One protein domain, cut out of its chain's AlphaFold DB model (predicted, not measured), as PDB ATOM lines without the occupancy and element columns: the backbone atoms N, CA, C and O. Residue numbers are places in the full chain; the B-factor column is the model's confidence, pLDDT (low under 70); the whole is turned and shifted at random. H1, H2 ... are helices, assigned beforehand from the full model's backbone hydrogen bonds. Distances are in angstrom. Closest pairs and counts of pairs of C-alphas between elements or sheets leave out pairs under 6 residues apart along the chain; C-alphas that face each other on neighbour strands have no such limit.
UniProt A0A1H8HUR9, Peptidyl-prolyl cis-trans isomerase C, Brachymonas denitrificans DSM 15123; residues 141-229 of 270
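AT A GLANCE: This is residues 141 to 229 of the 270 residues of the protein "Peptidyl-prolyl cis-trans isomerase C" of Brachymonas denitrificans DSM 15123 (UniProt A0A1H8HUR9). A loose rod: H4 slants away from the middle of long, kinked H1, H2 packs on H4, H3 lies at one end, and H5 crosses H1 near the other, residues 224 to 229 sticking out. It is all helix: 89 printed residues, five named helices, H1 to H5 in order. The radius of gyration of the C-alphas is 16.5 A; spans are 53 by 22 by 19 A.

HOW THE PARTS SIT: H1, residues 142 to 167, touches H5, residues 215 to 228, with residues 142 to 153 alone, about perpendicular at 89 degrees; the closest C-alphas, of Lys 150 and Ala 218, are 5.5 A apart. H1's residues 154 to 158 alone touch H4, residues 193 to 210, at a steep tilt of 44 degrees, opposite ways; closest are the C-alphas of Val 158 and Phe 204, 5.9 A. H4 touches H2, residues 172 to 178, the closest C-alphas being those of Pro 172 and Gly 196, 5.1 A. H3, residues 185 to 189, touches no helix. Every O i to N i+4 pair is within hydrogen-bond range in H2 to H5, and 20 of 22 in H1.

IN THESE COORDINATES: H1, 34.5 A long, begins at C-alpha 142 (-17.212, 92.613, 56.641); H4 is 25.7 A long; H5, 19.6 A, ends at C-alpha 228 (-15.293, 83.115, 68.475).

THE WHOLE: The printed part has no cut and no long link; pLDDT is under 70 at 24 residues, among them 179 to 197.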
ATOM      1  N   PRO A 141     -16.607  96.308  59.750       88.75
ATOM      2  CA  PRO A 141     -17.649  95.671  58.951       88.75
ATOM      3  C   PRO A 141     -17.062  94.764  57.864       88.75
ATOM      4  O   PRO A 141     -16.095  95.151  57.209       88.75
ATOM      5  N   PHE A 142     -17.690  93.607  57.616       89.31
ATOM      6  CA  PHE A 142     -17.212  92.613  56.641       89.31
ATOM      7  C   PHE A 142     -16.797  93.226  55.297       89.31
ATOM      8  O   PHE A 142     -15.738  92.893  54.787       89.31
ATOM      9  N   GLU A 143     -17.568  94.172  54.755       92.38
ATOM     10  CA  GLU A 143     -17.248  94.827  53.476       92.38
ATOM     11  C   GLU A 143     -15.876  95.523  53.448       92.38
ATOM     12  O   GLU A 143     -15.258  95.605  52.391       92.38
ATOM     13  N   GLN A 144     -15.366  95.990  54.591       87.06
ATOM     14  CA  GLN A 144     -14.051  96.634  54.678       87.06
ATOM     15  C   GLN A 144     -12.897  95.626  54.673       87.06
ATOM     16  O   GLN A 144     -11.811  95.948  54.199       87.06
ATOM     17  N   VAL A 145     -13.127  94.412  55.182       88.50
ATOM     18  CA  VAL A 145     -12.096  93.368  55.353       88.50
ATOM     19  C   VAL A 145     -12.290  92.170  54.424       88.50
ATOM     20  O   VAL A 145     -11.473  91.256  54.406       88.50
ATOM     21  N   LYS A 146     -13.348  92.172  53.610       90.50
ATOM     22  CA  LYS A 146     -13.759  91.067  52.739       90.50
ATOM     23  C   LYS A 146     -12.616  90.511  51.896       90.50
ATOM     24  O   LYS A 146     -12.448  89.299  51.840       90.50
ATOM     25  N   GLN A 147     -11.848  91.379  51.237       87.38
ATOM     26  CA  GLN A 147     -10.747  90.929  50.383       87.38
ATOM     27  C   GLN A 147      -9.620  90.295  51.202       87.38
ATOM     28  O   GLN A 147      -9.143  89.230  50.835       87.38
ATOM     29  N   GLN A 148      -9.272  90.891  52.344       80.62
ATOM     30  CA  GLN A 148      -8.257  90.348  53.244       80.62
ATOM     31  C   GLN A 148      -8.644  88.954  53.753       80.62
ATOM     32  O   GLN A 148      -7.861  88.022  53.644       80.62
ATOM     33  N   VAL A 149      -9.891  88.775  54.202       85.38
ATOM     34  CA  VAL A 149     -10.386  87.465  54.656       85.38
ATOM     35  C   VAL A 149     -10.333  86.421  53.532       85.38
ATOM     36  O   VAL A 149     -10.051  85.253  53.786       85.38
ATOM     37  N   LYS A 150     -10.583  86.824  52.277       90.31
ATOM     38  CA  LYS A 150     -10.458  85.930  51.113       90.31
ATOM     39  C   LYS A 150      -9.012  85.522  50.851       90.31
ATOM     40  O   LYS A 150      -8.774  84.354  50.547       90.31
ATOM     41  N   ASP A 151      -8.085  86.465  50.962       84.31
ATOM     42  CA  ASP A 151      -6.662  86.216  50.748       84.31
ATOM     43  C   ASP A 151      -6.115  85.277  51.843       84.31
ATOM     44  O   ASP A 151      -5.507  84.254  51.518       84.31
ATOM     45  N   ASP A 152      -6.461  85.526  53.110       83.06
ATOM     46  CA  ASP A 152      -6.080  84.686  54.256       83.06
ATOM     47  C   ASP A 152      -6.629  83.249  54.126       83.06
ATOM     48  O   ASP A 152      -5.925  82.264  54.368       83.06
ATOM     49  N   LEU A 153      -7.889  83.094  53.699       85.19
ATOM     50  CA  LEU A 153      -8.492  81.782  53.432       85.19
ATOM     51  C   LEU A 153      -7.778  81.040  52.298       85.19
ATOM     52  O   LEU A 153      -7.590  79.825  52.389       85.19
ATOM     53  N   ALA A 154      -7.387  81.744  51.235       87.44
ATOM     54  CA  ALA A 154      -6.668  81.145  50.115       87.44
ATOM     55  C   ALA A 154      -5.284  80.643  50.554       87.44
ATOM     56  O   ALA A 154      -4.888  79.527  50.208       87.44
ATOM     57  N   GLU A 155      -4.577  81.417  51.376       82.88
ATOM     58  CA  GLU A 155      -3.296  81.017  51.954       82.88
ATOM     59  C   GLU A 155      -3.448  79.827  52.911       82.88
ATOM     60  O   GLU A 155      -2.713  78.842  52.811       82.88
ATOM     61  N   GLN A 156      -4.469  79.834  53.772       83.56
ATOM     62  CA  GLN A 156      -4.741  78.723  54.685       83.56
ATOM     63  C   GLN A 156      -5.042  77.414  53.936       83.56
ATOM     64  O   GLN A 156      -4.645  76.330  54.376       83.56
ATOM     65  N   GLN A 157      -5.753  77.485  52.808       85.75
ATOM     66  CA  GLN A 157      -6.007  76.325  51.951       85.75
ATOM     67  C   GLN A 157      -4.703  75.756  51.370       85.75
ATOM     68  O   GLN A 157      -4.517  74.536  51.369       85.75
ATOM     69  N   VAL A 158      -3.776  76.620  50.947       84.88
ATOM     70  CA  VAL A 158      -2.438  76.219  50.486       84.88
ATOM     71  C   VAL A 158      -1.618  75.596  51.622       84.88
ATOM     72  O   VAL A 158      -1.057  74.517  51.441       84.88
ATOM     73  N   GLY A 159      -1.612  76.196  52.814       80.44
ATOM     74  CA  GLY A 159      -0.890  75.659  53.973       80.44
ATOM     75  C   GLY A 159      -1.416  74.295  54.442       80.44
ATOM     76  O   GLY A 159      -0.639  73.399  54.773       80.44
ATOM     77  N   LYS A 160      -2.738  74.071  54.406       84.81
ATOM     78  CA  LYS A 160      -3.335  72.749  54.689       84.81
ATOM     79  C   LYS A 160      -2.890  71.697  53.679       84.81
ATOM     80  O   LYS A 160      -2.587  70.570  54.069       84.81
ATOM     81  N   LEU A 161      -2.842  72.064  52.400       84.12
ATOM     82  CA  LEU A 161      -2.337  71.191  51.349       84.12
ATOM     83  C   LEU A 161      -0.862  70.840  51.585       84.12
ATOM     84  O   LEU A 161      -0.486  69.675  51.467       84.12
ATOM     85  N   GLU A 162      -0.033  71.817  51.944       81.69
ATOM     86  CA  GLU A 162       1.373  71.588  52.280       81.69
ATOM     87  C   GLU A 162       1.529  70.614  53.455       81.69
ATOM     88  O   GLU A 162       2.261  69.624  53.347       81.69
ATOM     89  N   ALA A 163       0.782  70.829  54.540       80.50
ATOM     90  CA  ALA A 163       0.791  69.951  55.706       80.50
ATOM     91  C   ALA A 163       0.337  68.521  55.367       80.50
ATOM     92  O   ALA A 163       0.945  67.555  55.831       80.50
ATOM     93  N   GLU A 164      -0.692  68.360  54.529       85.12
ATOM     94  CA  GLU A 164      -1.162  67.048  54.067       85.12
ATOM     95  C   GLU A 164      -0.087  66.315  53.252       85.12
ATOM     96  O   GLU A 164       0.164  65.125  53.469       85.12
ATOM     97  N   LEU A 165       0.557  67.021  52.322       80.50
ATOM     98  CA  LEU A 165       1.628  66.468  51.496       80.50
ATOM     99  C   LEU A 165       2.823  66.051  52.355       80.50
ATOM    100  O   LEU A 165       3.341  64.946  52.181       80.50
ATOM    101  N   SER A 166       3.196  66.884  53.328       77.31
ATOM    102  CA  SER A 166       4.253  66.583  54.292       77.31
ATOM    103  C   SER A 166       3.905  65.366  55.155       77.31
ATOM    104  O   SER A 166       4.712  64.447  55.273       77.31
ATOM    105  N   ALA A 167       2.692  65.299  55.713       84.00
ATOM    106  CA  ALA A 167       2.250  64.185  56.556       84.00
ATOM    107  C   ALA A 167       2.224  62.844  55.805       84.00
ATOM    108  O   ALA A 167       2.515  61.793  56.376       84.00
ATOM    109  N   LYS A 168       1.904  62.874  54.509       82.88
ATOM    110  CA  LYS A 168       1.900  61.690  53.640       82.88
ATOM    111  C   LYS A 168       3.279  61.362  53.052       82.88
ATOM    112  O   LYS A 168       3.374  60.421  52.267       82.88
ATOM    113  N   ASN A 169       4.331  62.106  53.412       77.69
ATOM    114  CA  ASN A 169       5.673  62.007  52.825       77.69
ATOM    115  C   ASN A 169       5.656  62.054  51.285       77.69
ATOM    116  O   ASN A 169       6.449  61.388  50.615       77.69
ATOM    117  N   VAL A 170       4.724  62.823  50.713       73.94
ATOM    118  CA  VAL A 170       4.579  62.959  49.265       73.94
ATOM    119  C   VAL A 170       5.620  63.955  48.783       73.94
ATOM    120  O   VAL A 170       5.645  65.110  49.202       73.94
ATOM    121  N   THR A 171       6.491  63.514  47.880       73.00
ATOM    122  CA  THR A 171       7.500  64.409  47.308       73.00
ATOM    123  C   THR A 171       6.847  65.426  46.366       73.00
ATOM    124  O   THR A 171       5.804  65.132  45.772       73.00
ATOM    125  N   PRO A 172       7.476  66.590  46.125       67.06
ATOM    126  CA  PRO A 172       6.992  67.565  45.145       67.06
ATOM    127  C   PRO A 172       6.623  66.981  43.781       67.06
ATOM    128  O   PRO A 172       5.606  67.323  43.179       67.06
ATOM    129  N   VAL A 173       7.446  66.040  43.319       67.19
ATOM    130  CA  VAL A 173       7.267  65.303  42.067       67.19
ATOM    131  C   VAL A 173       5.990  64.475  42.090       67.19
ATOM    132  O   VAL A 173       5.205  64.514  41.143       67.19
ATOM    133  N   GLN A 174       5.771  63.717  43.164       70.69
ATOM    134  CA  GLN A 174       4.577  62.892  43.322       70.69
ATOM    135  C   GLN A 174       3.314  63.757  43.426       70.69
ATOM    136  O   GLN A 174       2.312  63.442  42.783       70.69
ATOM    137  N   ALA A 175       3.378  64.864  44.171       69.75
ATOM    138  CA  ALA A 175       2.258  65.779  44.373       69.75
ATOM    139  C   ALA A 175       1.779  66.416  43.057       69.75
ATOM    140  O   ALA A 175       0.576  66.484  42.803       69.75
ATOM    141  N   ALA A 176       2.713  66.831  42.198       66.44
ATOM    142  CA  ALA A 176       2.396  67.413  40.898       66.44
ATOM    143  C   ALA A 176       1.812  66.390  39.915       66.44
ATOM    144  O   ALA A 176       0.808  66.665  39.260       66.44
ATOM    145  N   VAL A 177       2.398  65.190  39.842       66.31
ATOM    146  CA  VAL A 177       1.936  64.120  38.940       66.31
ATOM    147  C   VAL A 177       0.514  63.685  39.287       66.31
ATOM    148  O   VAL A 177      -0.316  63.540  38.392       66.31
ATOM    149  N   GLN A 178       0.202  63.533  40.578       70.94
ATOM    150  CA  GLN A 178      -1.148  63.190  41.038       70.94
ATOM    151  C   GLN A 178      -2.193  64.260  40.693       70.94
ATOM    152  O   GLN A 178      -3.369  63.936  40.557       70.94
ATOM    153  N   ARG A 179      -1.781  65.523  40.534       67.62
ATOM    154  CA  ARG A 179      -2.663  66.660  40.226       67.62
ATOM    155  C   ARG A 179      -2.607  67.104  38.759       67.62
ATOM    156  O   ARG A 179      -3.057  68.194  38.421       67.62
ATOM    157  N   GLY A 180      -2.110  66.234  37.877       58.12
ATOM    158  CA  GLY A 180      -2.235  66.386  36.424       58.12
ATOM    159  C   GLY A 180      -1.085  67.121  35.731       58.12
ATOM    160  O   GLY A 180      -1.149  67.315  34.517       58.12
ATOM    161  N   LEU A 181      -0.016  67.492  36.447       64.06
ATOM    162  CA  LEU A 181       1.227  67.941  35.814       64.06
ATOM    163  C   LEU A 181       1.921  66.733  35.173       64.06
ATOM    164  O   LEU A 181       2.421  65.837  35.856       64.06
ATOM    165  N   GLN A 182       1.944  66.700  33.841       63.38
ATOM    166  CA  GLN A 182       2.602  65.633  33.092       63.38
ATOM    167  C   GLN A 182       4.125  65.782  33.179       63.38
ATOM    168  O   GLN A 182       4.733  66.558  32.445       63.38
ATOM    169  N   LEU A 183       4.744  65.024  34.085       63.03
ATOM    170  CA  LEU A 183       6.199  64.933  34.214       63.03
ATOM    171  C   LEU A 183       6.715  63.649  33.558       63.03
ATOM    172  O   LEU A 183       6.265  62.540  33.870       63.03
ATOM    173  N   THR A 184       7.699  63.791  32.668       66.00
ATOM    174  CA  THR A 184       8.365  62.644  32.033       66.00
ATOM    175  C   THR A 184       9.042  61.733  33.077       66.00
ATOM    176  O   THR A 184       9.448  62.208  34.143       66.00
ATOM    177  N   PRO A 185       9.167  60.415  32.820       59.03
ATOM    178  CA  PRO A 185       9.834  59.482  33.733       59.03
ATOM    179  C   PRO A 185      11.276  59.875  34.091       59.03
ATOM    180  O   PRO A 185      11.663  59.714  35.249       59.03
ATOM    181  N   GLU A 186      12.054  60.434  33.152       60.19
ATOM    182  CA  GLU A 186      13.398  60.952  33.450       60.19
ATOM    183  C   GLU A 186      13.368  62.111  34.456       60.19
ATOM    184  O   GLU A 186      14.141  62.103  35.415       60.19
ATOM    185  N   TYR A 187      12.444  63.066  34.294       59.62
ATOM    186  CA  TYR A 187      12.311  64.215  35.200       59.62
ATOM    187  C   TYR A 187      11.917  63.795  36.621       59.62
ATOM    188  O   TYR A 187      12.331  64.418  37.594       59.62
ATOM    189  N   ARG A 188      11.150  62.705  36.760       62.22
ATOM    190  CA  ARG A 188      10.713  62.189  38.066       62.22
ATOM    191  C   ARG A 188      11.849  61.589  38.896       62.22
ATOM    192  O   ARG A 188      11.819  61.700  40.117       62.22
ATOM    193  N   ASN A 189      12.834  60.970  38.246       59.53
ATOM    194  CA  ASN A 189      13.923  60.248  38.912       59.53
ATOM    195  C   ASN A 189      15.174  61.109  39.165       59.53
ATOM    196  O   ASN A 189      16.028  60.716  39.954       59.53
ATOM    197  N   GLN A 190      15.295  62.262  38.498       61.47
ATOM    198  CA  GLN A 190      16.463  63.157  38.570       61.47
ATOM    199  C   GLN A 190      16.173  64.485  39.286       61.47
ATOM    200  O   GLN A 190      17.016  65.378  39.296       61.47
ATOM    201  N   MET A 191      14.984  64.626  39.872       65.88
ATOM    202  CA  MET A 191      14.541  65.864  40.501       65.88
ATOM    203  C   MET A 191      15.378  66.185  41.745       65.88
ATOM    204  O   MET A 191      15.306  65.485  42.756       65.88
ATOM    205  N   ASP A 192      16.167  67.254  41.678       65.56
ATOM    206  CA  ASP A 192      16.862  67.788  42.846       65.56
ATOM    207  C   ASP A 192      15.918  68.612  43.745       65.56
ATOM    208  O   ASP A 192      14.774  68.923  43.393       65.56
ATOM    209  N   GLY A 193      16.395  68.963  44.943       60.88
ATOM    210  CA  GLY A 193      15.591  69.698  45.923       60.88
ATOM    211  C   GLY A 193      15.141  71.085  45.449       60.88
ATOM    212  O   GLY A 193      14.062  71.531  45.832       60.88
ATOM    213  N   ALA A 194      15.916  71.753  44.589       61.59
ATOM    214  CA  ALA A 194      15.586  73.088  44.093       61.59
ATOM    215  C   ALA A 194      14.452  73.039  43.059       61.59
ATOM    216  O   ALA A 194      13.479  73.787  43.164       61.59
ATOM    217  N   HIS A 195      14.519  72.102  42.111       65.69
ATOM    218  CA  HIS A 195      13.441  71.857  41.154       65.69
ATOM    219  C   HIS A 195      12.173  71.364  41.856       65.69
ATOM    220  O   HIS A 195      11.067  71.758  41.483       65.69
ATOM    221  N   GLY A 196      12.323  70.547  42.905       67.38
ATOM    222  CA  GLY A 196      11.217  70.132  43.764       67.38
ATOM    223  C   GLY A 196      10.473  71.321  44.378       67.38
ATOM    224  O   GLY A 196       9.250  71.386  44.290       67.38
ATOM    225  N   MET A 197      11.189  72.301  44.931       68.25
ATOM    226  CA  MET A 197      10.568  73.500  45.509       68.25
ATOM    227  C   MET A 197       9.814  74.343  44.469       68.25
ATOM    228  O   MET A 197       8.700  74.791  44.735       68.25
ATOM    229  N   VAL A 198      10.361  74.507  43.259       71.00
ATOM    230  CA  VAL A 198       9.670  75.222  42.167       71.00
ATOM    231  C   VAL A 198       8.368  74.520  41.774       71.00
ATOM    232  O   VAL A 198       7.340  75.169  41.580       71.00
ATOM    233  N   LEU A 199       8.392  73.192  41.688       73.31
ATOM    234  CA  LEU A 199       7.214  72.405  41.345       73.31
ATOM    235  C   LEU A 199       6.123  72.496  42.424       73.31
ATOM    236  O   LEU A 199       4.946  72.583  42.080       73.31
ATOM    237  N   MET A 200       6.502  72.543  43.706       75.69
ATOM    238  CA  MET A 200       5.554  72.823  44.794       75.69
ATOM    239  C   MET A 200       4.936  74.212  44.675       75.69
ATOM    240  O   MET A 200       3.722  74.343  44.793       75.69
ATOM    241  N   GLY A 201       5.737  75.237  44.376       77.19
ATOM    242  CA  GLY A 201       5.219  76.593  44.178       77.19
ATOM    243  C   GLY A 201       4.169  76.666  43.062       77.19
ATOM    244  O   GLY A 201       3.108  77.263  43.238       77.19
ATOM    245  N   LEU A 202       4.418  75.997  41.930       73.62
ATOM    246  CA  LEU A 202       3.457  75.911  40.824       73.62
ATOM    247  C   LEU A 202       2.193  75.131  41.203       73.62
ATOM    248  O   LEU A 202       1.090  75.542  40.841       73.62
ATOM    249  N   LEU A 203       2.345  74.037  41.951       78.81
ATOM    250  CA  LEU A 203       1.226  73.249  42.464       78.81
ATOM    251  C   LEU A 203       0.306  74.102  43.344       78.81
ATOM    252  O   LEU A 203      -0.906  74.097  43.144       78.81
ATOM    253  N   PHE A 204       0.877  74.856  44.282       81.38
ATOM    254  CA  PHE A 204       0.134  75.738  45.181       81.38
ATOM    255  C   PHE A 204      -0.558  76.873  44.430       81.38
ATOM    256  O   PHE A 204      -1.738  77.140  44.655       81.38
ATOM    257  N   GLN A 205       0.129  77.479  43.461       75.94
ATOM    258  CA  GLN A 205      -0.460  78.511  42.614       75.94
ATOM    259  C   GLN A 205      -1.642  77.976  41.788       75.94
ATOM    260  O   GLN A 205      -2.658  78.655  41.631       75.94
ATOM    261  N   GLN A 206      -1.520  76.768  41.233       77.69
ATOM    262  CA  GLN A 206      -2.592  76.133  40.470       77.69
ATOM    263  C   GLN A 206      -3.763  75.735  41.372       77.69
ATOM    264  O   GLN A 206      -4.915  75.932  40.989       77.69
ATOM    265  N   TYR A 207      -3.470  75.235  42.571       81.50
ATOM    266  CA  TYR A 207      -4.469  74.904  43.577       81.50
ATOM    267  C   TYR A 207      -5.300  76.135  43.963       81.50
ATOM    268  O   TYR A 207      -6.519  76.095  43.839       81.50
ATOM    269  N   GLY A 208      -4.665  77.268  44.281       79.75
ATOM    270  CA  GLY A 208      -5.389  78.512  44.581       79.75
ATOM    271  C   GLY A 208      -6.295  78.987  43.434       79.75
ATOM    272  O   GLY A 208      -7.401  79.463  43.668       79.75
ATOM    273  N   LYS A 209      -5.887  78.789  42.170       81.38
ATOM    274  CA  LYS A 209      -6.728  79.104  40.996       81.38
ATOM    275  C   LYS A 209      -7.930  78.170  40.837       81.38
ATOM    276  O   LYS A 209      -8.961  78.598  40.329       81.38
ATOM    277  N   GLN A 210      -7.783  76.897  41.200       82.12
ATOM    278  CA  GLN A 210      -8.847  75.889  41.111       82.12
ATOM    279  C   GLN A 210      -9.817  75.947  42.295       82.12
ATOM    280  O   GLN A 210     -10.954  75.495  42.168       82.12
ATOM    281  N   HIS A 211      -9.384  76.530  43.410       85.19
ATOM    282  CA  HIS A 211     -10.155  76.683  44.636       85.19
ATOM    283  C   HIS A 211     -10.338  78.170  44.984       85.19
ATOM    284  O   HIS A 211      -9.841  78.630  46.011       85.19
ATOM    285  N   PRO A 212     -11.029  78.956  44.135       89.38
ATOM    286  CA  PRO A 212     -11.286  80.353  44.447       89.38
ATOM    287  C   PRO A 212     -12.170  80.456  45.694       89.38
ATOM    288  O   PRO A 212     -13.218  79.816  45.780       89.38
ATOM    289  N   VAL A 213     -11.770  81.298  46.645       91.50
ATOM    290  CA  VAL A 213     -12.565  81.578  47.845       91.50
ATOM    291  C   VAL A 213     -13.787  82.407  47.449       91.50
ATOM    292  O   VAL A 213     -13.653  83.493  46.869       91.50
ATOM    293  N   SER A 214     -14.989  81.903  47.736       95.00
ATOM    294  CA  SER A 214     -16.224  82.637  47.466       95.00
ATOM    295  C   SER A 214     -16.483  83.707  48.530       95.00
ATOM    296  O   SER A 214     -15.969  83.651  49.647       95.00
ATOM    297  N   ASP A 215     -17.321  84.691  48.202       93.44
ATOM    298  CA  ASP A 215     -17.738  85.704  49.178       93.44
ATOM    299  C   ASP A 215     -18.520  85.084  50.348       93.44
ATOM    300  O   ASP A 215     -18.441  85.581  51.469       93.44
ATOM    301  N   ALA A 216     -19.243  83.987  50.095       95.00
ATOM    302  CA  ALA A 216     -19.971  83.248  51.120       95.00
ATOM    303  C   ALA A 216     -19.017  82.532  52.089       95.00
ATOM    304  O   ALA A 216     -19.229  82.601  53.298       95.00
ATOM    305  N   ASP A 217     -17.946  81.915  51.579       92.38
ATOM    306  CA  ASP A 217     -16.928  81.263  52.415       92.38
ATOM    307  C   ASP A 217     -16.183  82.288  53.276       92.38
ATOM    308  O   ASP A 217     -15.999  82.084  54.475       92.38
ATOM    309  N   ALA A 218     -15.825  83.435  52.690       91.19
ATOM    310  CA  ALA A 218     -15.201  84.532  53.423       91.19
ATOM    311  C   ALA A 218     -16.123  85.111  54.502       91.19
ATOM    312  O   ALA A 218     -15.681  85.383  55.618       91.19
ATOM    313  N   LYS A 219     -17.417  85.273  54.201       92.00
ATOM    314  CA  LYS A 219     -18.410  85.736  55.177       92.00
ATOM    315  C   LYS A 219     -18.585  84.737  56.317       92.00
ATOM    316  O   LYS A 219     -18.667  85.155  57.468       92.00
ATOM    317  N   ALA A 220     -18.617  83.441  56.013       92.19
ATOM    318  CA  ALA A 220     -18.728  82.385  57.012       92.19
ATOM    319  C   ALA A 220     -17.512  82.351  57.951       92.19
ATOM    320  O   ALA A 220     -17.689  82.220  59.162       92.19
ATOM    321  N   GLU A 221     -16.297  82.522  57.425       87.44
ATOM    322  CA  GLU A 221     -15.088  82.594  58.254       87.44
ATOM    323  C   GLU A 221     -15.055  83.873  59.097       87.44
ATOM    324  O   GLU A 221     -14.791  83.807  60.295       87.44
ATOM    325  N   TYR A 222     -15.421  85.024  58.523       87.00
ATOM    326  CA  TYR A 222     -15.582  86.271  59.274       87.00
ATOM    327  C   TYR A 222     -16.590  86.113  60.426       87.00
ATOM    328  O   TYR A 222     -16.287  86.456  61.568       87.00
ATOM    329  N   ASP A 223     -17.766  85.538  60.162       85.88
ATOM    330  CA  ASP A 223     -18.799  85.317  61.180       85.88
ATOM    331  C   ASP A 223     -18.332  84.333  62.255       85.88
ATOM    332  O   ASP A 223     -18.601  84.539  63.439       85.88
ATOM    333  N   ARG A 224     -17.591  83.288  61.870       85.88
ATOM    334  CA  ARG A 224     -16.961  82.351  62.802       85.88
ATOM    335  C   ARG A 224     -15.946  83.060  63.701       85.88
ATOM    336  O   ARG A 224     -15.957  82.819  64.906       85.88
ATOM    337  N   ILE A 225     -15.089  83.915  63.144       80.00
ATOM    338  CA  ILE A 225     -14.092  84.693  63.894       80.00
ATOM    339  C   ILE A 225     -14.793  85.614  64.900       80.00
ATOM    340  O   ILE A 225     -14.468  85.588  66.085       80.00
ATOM    341  N   VAL A 226     -15.817  86.354  64.464       78.94
ATOM    342  CA  VAL A 226     -16.612  87.243  65.330       78.94
ATOM    343  C   VAL A 226     -17.375  86.470  66.409       78.94
ATOM    344  O   VAL A 226     -17.458  86.908  67.559       78.94
ATOM    345  N   ALA A 227     -17.929  85.304  66.072       78.50
ATOM    346  CA  ALA A 227     -18.608  84.431  67.029       78.50
ATOM    347  C   ALA A 227     -17.635  83.821  68.049       78.50
ATOM    348  O   ALA A 227     -18.013  83.615  69.202       78.50
ATOM    349  N   GLY A 228     -16.393  83.569  67.630       73.31
ATOM    350  CA  GLY A 228     -15.293  83.115  68.475       73.31
ATOM    351  C   GLY A 228     -14.767  84.179  69.437       73.31
ATOM    352  O   GLY A 228     -14.064  83.830  70.375       73.31
ATOM    353  N   MET A 229     -15.125  85.455  69.272       72.06
ATOM    354  CA  MET A 229     -14.841  86.495  70.264       72.06
ATOM    355  C   MET A 229     -15.857  86.399  71.415       72.06
ATOM    356  O   MET A 229     -17.056  86.195  71.189       72.06
TER     357      MET A 229